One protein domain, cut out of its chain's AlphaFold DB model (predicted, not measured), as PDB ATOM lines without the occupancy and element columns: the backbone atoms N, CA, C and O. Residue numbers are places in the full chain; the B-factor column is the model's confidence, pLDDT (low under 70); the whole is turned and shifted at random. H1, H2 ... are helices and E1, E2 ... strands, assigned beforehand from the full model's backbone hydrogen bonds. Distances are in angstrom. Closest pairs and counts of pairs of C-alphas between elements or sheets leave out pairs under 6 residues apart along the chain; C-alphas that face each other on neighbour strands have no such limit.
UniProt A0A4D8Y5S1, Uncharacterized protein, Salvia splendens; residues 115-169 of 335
ATOM      1  N   SER A 115      25.687  43.265  72.057       72.38
ATOM      2  CA  SER A 115      26.356  42.012  72.426       72.38
ATOM      3  C   SER A 115      25.766  40.809  71.683       72.38
ATOM      4  O   SER A 115      26.506  39.963  71.183       72.38
ATOM      5  N   VAL A 116      24.439  40.771  71.522       76.06
ATOM      6  CA  VAL A 116      23.736  39.647  70.879       76.06
ATOM      7  C   VAL A 116      24.091  39.545  69.392       76.06
ATOM      8  O   VAL A 116      24.432  38.463  68.922       76.06
ATOM      9  N   VAL A 117      24.127  40.679  68.680       81.44
ATOM     10  CA  VAL A 117      24.503  40.725  67.251       81.44
ATOM     11  C   VAL A 117      25.920  40.184  67.026       81.44
ATOM     12  O   VAL A 117      26.172  39.462  66.066       81.44
ATOM     13  N   LEU A 118      26.853  40.475  67.940       88.56
ATOM     14  CA  LEU A 118      28.231  39.992  67.832       88.56
ATOM     15  C   LEU A 118      28.344  38.479  68.061       88.56
ATOM     16  O   LEU A 118      29.190  37.836  67.442       88.56
ATOM     17  N   ILE A 119      27.519  37.907  68.939       90.69
ATOM     18  CA  ILE A 119      27.532  36.464  69.211       90.69
ATOM     19  C   ILE A 119      27.010  35.694  67.994       90.69
ATOM     20  O   ILE A 119      27.616  34.693  67.609       90.69
ATOM     21  N   GLU A 120      25.943  36.174  67.353       91.81
ATOM     22  CA  GLU A 120      25.395  35.555  66.140       91.81
ATOM     23  C   GLU A 120      26.422  35.538  64.997       91.81
ATOM     24  O   GLU A 120      26.669  34.477  64.417       91.81
ATOM     25  N   ASP A 121      27.104  36.663  64.755       93.62
ATOM     26  CA  ASP A 121      28.160  36.775  63.740       93.62
ATOM     27  C   ASP A 121      29.340  35.823  64.018       93.62
ATOM     28  O   ASP A 121      29.881  35.184  63.106       93.62
ATOM     29  N   ILE A 122      29.752  35.695  65.288       93.44
ATOM     30  CA  ILE A 122      30.825  34.774  65.691       93.44
ATOM     31  C   ILE A 122      30.390  33.319  65.478       93.44
ATOM     32  O   ILE A 122      31.152  32.528  64.916       93.44
ATOM     33  N   MET A 123      29.167  32.958  65.874       94.44
ATOM     34  CA  MET A 123      28.647  31.600  65.707       94.44
ATOM     35  C   MET A 123      28.472  31.234  64.232       94.44
ATOM     36  O   MET A 123      28.829  30.125  63.829       94.44
ATOM     37  N   GLU A 124      27.998  32.161  63.394       95.12
ATOM     38  CA  GLU A 124      27.912  31.953  61.948       95.12
ATOM     39  C   GLU A 124      29.300  31.722  61.336       95.12
ATOM     40  O   GLU A 124      29.482  30.810  60.519       95.12
ATOM     41  N   LYS A 125      30.314  32.474  61.785       95.56
ATOM     42  CA  LYS A 125      31.700  32.284  61.343       95.56
ATOM     43  C   LYS A 125      32.256  30.917  61.751       95.56
ATOM     44  O   LYS A 125      32.830  30.227  60.908       95.56
ATOM     45  N   LEU A 126      32.026  30.480  62.991       93.94
ATOM     46  CA  LEU A 126      32.450  29.160  63.476       93.94
ATOM     47  C   LEU A 126      31.771  28.006  62.722       93.94
ATOM     48  O   LEU A 126      32.406  26.980  62.457       93.94
ATOM     49  N   VAL A 127      30.503  28.181  62.336       95.44
ATOM     50  CA  VAL A 127      29.774  27.214  61.503       95.44
ATOM     51  C   VAL A 127      30.331  27.172  60.083       95.44
ATOM     52  O   VAL A 127      30.585  26.094  59.541       95.44
ATOM     53  N   LYS A 128      30.590  28.339  59.487       96.06
ATOM     54  CA  LYS A 128      31.185  28.456  58.149       96.06
ATOM     55  C   LYS A 128      32.574  27.823  58.079       96.06
ATOM     56  O   LYS A 128      32.914  27.188  57.083       96.06
ATOM     57  N   GLU A 129      33.360  27.973  59.137       93.88
ATOM     58  CA  GLU A 129      34.695  27.391  59.260       93.88
ATOM     59  C   GLU A 129      34.677  25.920  59.706       93.88
ATOM     60  O   GLU A 129      35.741  25.352  59.930       93.88
ATOM     61  N   THR A 130      33.506  25.276  59.790       93.94
ATOM     62  CA  THR A 130      33.305  23.848  60.120       93.94
ATOM     63  C   THR A 130      33.776  23.403  61.508       93.94
ATOM     64  O   THR A 130      33.814  22.201  61.789       93.94
ATOM     65  N   PHE A 131      34.099  24.355  62.388       93.19
ATOM     66  CA  PHE A 131      34.451  24.087  63.785       93.19
ATOM     67  C   PHE A 131      33.228  23.684  64.606       93.19
ATOM     68  O   PHE A 131      33.308  22.830  65.488       93.19
ATOM     69  N   VAL A 132      32.082  24.266  64.268       95.69
ATOM     70  CA  VAL A 132      30.800  23.998  64.908       95.69
ATOM     71  C   VAL A 132      29.791  23.604  63.832       95.69
ATOM     72  O   VAL A 132      29.818  24.113  62.719       95.69
ATOM     73  N   SER A 133      28.902  22.665  64.130       96.38
ATOM     74  CA  SER A 133      27.786  22.290  63.260       96.38
ATOM     75  C   SER A 133      26.477  22.722  63.903       96.38
ATOM     76  O   SER A 133      26.246  22.430  65.074       96.38
ATOM     77  N   LYS A 134      25.608  23.405  63.152       95.81
ATOM     78  CA  LYS A 134      24.273  23.767  63.642       95.81
ATOM     79  C   LYS A 134      23.396  22.508  63.705       95.81
ATOM     80  O   LYS A 134      23.237  21.822  62.695       95.81
ATOM     81  N   ALA A 135      22.874  22.188  64.885       94.44
ATOM     82  CA  ALA A 135      21.893  21.126  65.090       94.44
ATOM     83  C   ALA A 135      20.469  21.650  64.820       94.44
ATOM     84  O   ALA A 135      20.278  22.780  64.372       94.44
ATOM     85  N   ALA A 136      19.448  20.821  65.042       95.06
ATOM     86  CA  ALA A 136      18.067  21.282  64.942       95.06
ATOM     87  C   ALA A 136      17.796  22.384  65.991       95.06
ATOM     88  O   ALA A 136      18.038  22.175  67.179       95.06
ATOM     89  N   GLY A 137      17.294  23.542  65.547       92.88
ATOM     90  CA  GLY A 137      17.040  24.713  66.399       92.88
ATOM     91  C   GLY A 137      18.270  25.607  66.587       92.88
ATOM     92  O   GLY A 137      19.071  25.765  65.664       92.88
ATOM     93  N   ASP A 138      18.410  26.175  67.784       91.81
ATOM     94  CA  ASP A 138      19.517  27.065  68.179       91.81
ATOM     95  C   ASP A 138      20.632  26.316  68.929       91.81
ATOM     96  O   ASP A 138      21.417  26.893  69.677       91.81
ATOM     97  N   SER A 139      20.704  24.998  68.728       93.62
ATOM     98  CA  SER A 139      21.747  24.148  69.297       93.62
ATOM     99  C   SER A 139      22.913  23.980  68.321       93.62
ATOM    100  O   SER A 139      22.746  23.941  67.098       93.62
ATOM    101  N   TYR A 140      24.113  23.857  68.877       95.88
ATOM    102  CA  TYR A 140      25.372  23.796  68.151       95.88
ATOM    103  C   TYR A 140      26.211  22.621  68.667       95.88
ATOM    104  O   TYR A 140      26.346  22.426  69.871       95.88
ATOM    105  N   VAL A 141      26.787  21.832  67.756       95.50
ATOM    106  CA  VAL A 141      27.623  20.662  68.064       95.50
ATOM    107  C   VAL A 141      29.065  20.959  67.669       95.50
ATOM    108  O   VAL A 141      29.344  21.260  66.508       95.50
ATOM    109  N   ILE A 142      29.991  20.864  68.622       95.06
ATOM    110  CA  ILE A 142      31.425  21.068  68.378       95.06
ATOM    111  C   ILE A 142      31.977  19.872  67.597       95.06
ATOM    112  O   ILE A 142      31.811  18.718  67.994       95.06
ATOM    113  N   ASN A 143      32.642  20.137  66.474       91.12
ATOM    114  CA  ASN A 143      33.205  19.093  65.627       91.12
ATOM    115  C   ASN A 143      34.604  18.692  66.119       91.12
ATOM    116  O   ASN A 143      35.609  19.280  65.728       91.12
ATOM    117  N   THR A 144      34.675  17.650  66.944       85.12
ATOM    118  CA  THR A 144      35.932  17.148  67.533       85.12
ATOM    119  C   THR A 144      36.905  16.535  66.525       85.12
ATOM    120  O   THR A 144      38.057  16.284  66.862       85.12
ATOM    121  N   LYS A 145      36.479  16.285  65.280       83.56
ATOM    122  CA  LYS A 145      37.331  15.660  64.252       83.56
ATOM    123  C   LYS A 145      38.316  16.625  63.606       83.56
ATOM    124  O   LYS A 145      39.214  16.183  62.892       83.56
ATOM    125  N   LYS A 146      38.124  17.930  63.788       78.38
ATOM    126  CA  LYS A 146      39.021  18.935  63.238       78.38
ATOM    127  C   LYS A 146      40.065  19.251  64.300       78.38
ATOM    128  O   LYS A 146      39.753  19.882  65.304       78.38
ATOM    129  N   ASN A 147      41.290  18.783  64.081       74.56
ATOM    130  CA  ASN A 147      42.416  19.173  64.917       74.56
ATOM    131  C   ASN A 147      42.599  20.684  64.755       74.56
ATOM    132  O   ASN A 147      42.776  21.180  63.641       74.56
ATOM    133  N   PHE A 148      42.465  21.421  65.852       70.25
ATOM    134  CA  PHE A 148      42.852  22.818  65.873       70.25
ATOM    135  C   PHE A 148      44.376  22.835  65.873       70.25
ATOM    136  O   PHE A 148      44.986  22.501  66.885       70.25
ATOM    137  N   ASP A 149      44.988  23.259  64.768       70.12
ATOM    138  CA  ASP A 149      46.417  23.601  64.719       70.12
ATOM    139  C   ASP A 149      46.670  24.928  65.469       70.12
ATOM    140  O   ASP A 149      47.364  25.826  65.001       70.12
ATOM    141  N   TYR A 150      46.013  25.104  66.616       61.78
ATOM    142  CA  TYR A 150      46.156  26.271  67.461       61.78
ATOM    143  C   TYR A 150      47.464  26.107  68.234       61.78
ATOM    144  O   TYR A 150      47.507  25.460  69.279       61.78
ATOM    145  N   GLU A 151      48.545  26.665  67.690       62.41
ATOM    146  CA  GLU A 151      49.822  26.809  68.391       62.41
ATOM    147  C   GLU A 151      49.620  27.705  69.618       62.41
ATOM    148  O   GLU A 151      49.708  28.933  69.563       62.41
ATOM    149  N   PHE A 152      49.331  27.077  70.756       57.22
ATOM    150  CA  PHE A 152      49.240  27.758  72.046       57.22
ATOM    151  C   PHE A 152      50.574  28.435  72.411       57.22
ATOM    152  O   PHE A 152      50.589  29.486  73.054       57.22
ATOM    153  N   ASP A 153      51.682  27.880  71.914       64.62
ATOM    154  CA  ASP A 153      53.033  28.413  72.086       64.62
ATOM    155  C   ASP A 153      53.215  29.787  71.418       64.62
ATOM    156  O   ASP A 153      53.819  30.676  72.018       64.62
ATOM    157  N   ALA A 154      52.603  30.022  70.250       64.25
ATOM    158  CA  ALA A 154      52.677  31.313  69.561       64.25
ATOM    159  C   ALA A 154      51.894  32.420  70.294       64.25
ATOM    160  O   ALA A 154      52.299  33.582  70.299       64.25
ATOM    161  N   VAL A 155      50.779  32.073  70.953       56.56
ATOM    162  CA  VAL A 155      49.988  33.035  71.749       56.56
ATOM    163  C   VAL A 155      50.725  33.428  73.028       56.56
ATOM    164  O   VAL A 155      50.671  34.583  73.444       56.56
ATOM    165  N   LYS A 156      51.434  32.479  73.643       66.81
ATOM    166  CA  LYS A 156      52.221  32.722  74.852       66.81
ATOM    167  C   LYS A 156      53.414  33.647  74.582       66.81
ATOM    168  O   LYS A 156      53.633  34.579  75.352       66.81
ATOM    169  N   GLU A 157      54.119  33.450  73.466       62.59
ATOM    170  CA  GLU A 157      55.247  34.308  73.071       62.59
ATOM    171  C   GLU A 157      54.811  35.762  72.797       62.59
ATOM    172  O   GLU A 157      55.513  36.703  73.171       62.59
ATOM    173  N   GLU A 158      53.622  35.978  72.216       57.16
ATOM    174  CA  GLU A 158      53.104  37.332  71.957       57.16
ATOM    175  C   GLU A 158      52.717  38.079  73.251       57.16
ATOM    176  O   GLU A 158      52.966  39.284  73.370       57.16
ATOM    177  N   VAL A 159      52.154  37.374  74.241       59.16
ATOM    178  CA  VAL A 159      51.812  37.957  75.552       59.16
ATOM    179  C   VAL A 159      53.078  38.298  76.342       59.16
ATOM    180  O   VAL A 159      53.175  39.403  76.880       59.16
ATOM    181  N   ASP A 160      54.083  37.418  76.341       54.09
ATOM    182  CA  ASP A 160      55.358  37.672  77.024       54.09
ATOM    183  C   ASP A 160      56.138  38.844  76.387       54.09
ATOM    184  O   ASP A 160      56.810  39.606  77.088       54.09
ATOM    185  N   LEU A 161      55.996  39.072  75.073       57.78
ATOM    186  CA  LEU A 161      56.599  40.221  74.384       57.78
ATOM    187  C   LEU A 161      55.893  41.557  74.676       57.78
ATOM    188  O   LEU A 161      56.557  42.598  74.708       57.78
ATOM    189  N   GLN A 162      54.582  41.563  74.932       52.28
ATOM    190  CA  GLN A 162      53.847  42.791  75.280       52.28
ATOM    191  C   GLN A 162      54.064  43.247  76.730       52.28
ATOM    192  O   GLN A 162      54.022  44.448  76.995       52.28
ATOM    193  N   VAL A 163      54.403  42.339  77.651       54.16
ATOM    194  CA  VAL A 163      54.804  42.705  79.026       54.16
ATOM    195  C   VAL A 163      56.199  43.366  79.056       54.16
ATOM    196  O   VAL A 163      56.533  44.089  79.993       54.16
ATOM    197  N   GLY A 164      57.003  43.208  77.996       47.34
ATOM    198  CA  GLY A 164      58.357  43.765  77.899       47.34
ATOM    199  C   GLY A 164      58.470  45.224  77.430       47.34
ATOM    200  O   GLY A 164      59.552  45.801  77.536       47.34
ATOM    201  N   PHE A 165      57.404  45.848  76.913       46.84
ATOM    202  CA  PHE A 165      57.496  47.153  76.237       46.84
ATOM    203  C   PHE A 165      56.456  48.163  76.760       46.84
ATOM    204  O   PHE A 165      55.511  48.521  76.065       46.84
ATOM    205  N   GLY A 166      56.645  48.670  77.987       46.44
ATOM    206  CA  GLY A 166      56.057  49.966  78.376       46.44
ATOM    207  C   GLY A 166      55.505  50.143  79.793       46.44
ATOM    208  O   GLY A 166      55.169  51.274  80.127       46.44
ATOM    209  N   ILE A 167      55.438  49.107  80.637       48.88
ATOM    210  CA  ILE A 167      54.860  49.220  82.002       48.88
ATOM    211  C   ILE A 167      55.932  49.092  83.109       48.88
ATOM    212  O   ILE A 167      55.633  49.141  84.295       48.88
ATOM    213  N   LEU A 168      57.217  49.004  82.744       52.94
ATOM    214  CA  LEU A 168      58.335  48.713  83.663       52.94
ATOM    215  C   LEU A 168      58.647  49.771  84.747       52.94
ATOM    216  O   LEU A 168      59.629  49.599  85.458       52.94
ATOM    217  N   ASP A 169      57.830  50.812  84.921       55.78
ATOM    218  CA  ASP A 169      57.983  51.784  86.019       55.78
ATOM    219  C   ASP A 169      56.750  51.910  86.934       55.78
ATOM    220  O   ASP A 169      56.807  52.619  87.943       55.78
TER     221      ASP A 169
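AT A GLANCE: This is residues 115 to 169 of the 335 residues of an uncharacterized protein of Salvia splendens (UniProt A0A4D8Y5S1). A helix, H1, has a small two-strand hairpin, E1 and E2, at its last residues, and a free arm, residues 149 to 169 with helix H2, sticks out far from both. The 55 printed residues run H1, E1, E2, H2; the sheet E1 - E2 is antiparallel and the class is mostly helix. The whole is extended and flat, with a radius of gyration of the C-alphas of 17.1 A and spans of 54 by 29 by 14 A.

HOW THE PARTS SIT: H1, residues 115 to 128, comes closest to E1, residues 132 to 134, at the C-alphas of Val 127 and Ser 133, 5.6 A apart. E1 and E2, residues 140 to 142, form a hairpin at 152 degrees, with N 133 and O 141 within hydrogen-bond range at 2.8 A. H1 and E2 are near each other, with 5 pairs of C-alphas within 10 A. H2, residues 152 to 163, is apart from H1 and E1. In H1 and H2 every O i to N i+4 pair is within hydrogen-bond range.

IN THESE COORDINATES: H1 begins at C-alpha 115 (26.356, 42.012, 72.426) and is 20.3 A long. E1 measures 6.7 A and E2 6.6 A. H2, 17.4 A, ends at C-alpha 163 (54.804, 42.705, 79.026).

THE WHOLE: The C-alphas farthest apart, of Ala 136 and Asp 169, are 54.5 A apart. The printed part has no cut and no long link. Residues 150 to 169 have pLDDT under 70.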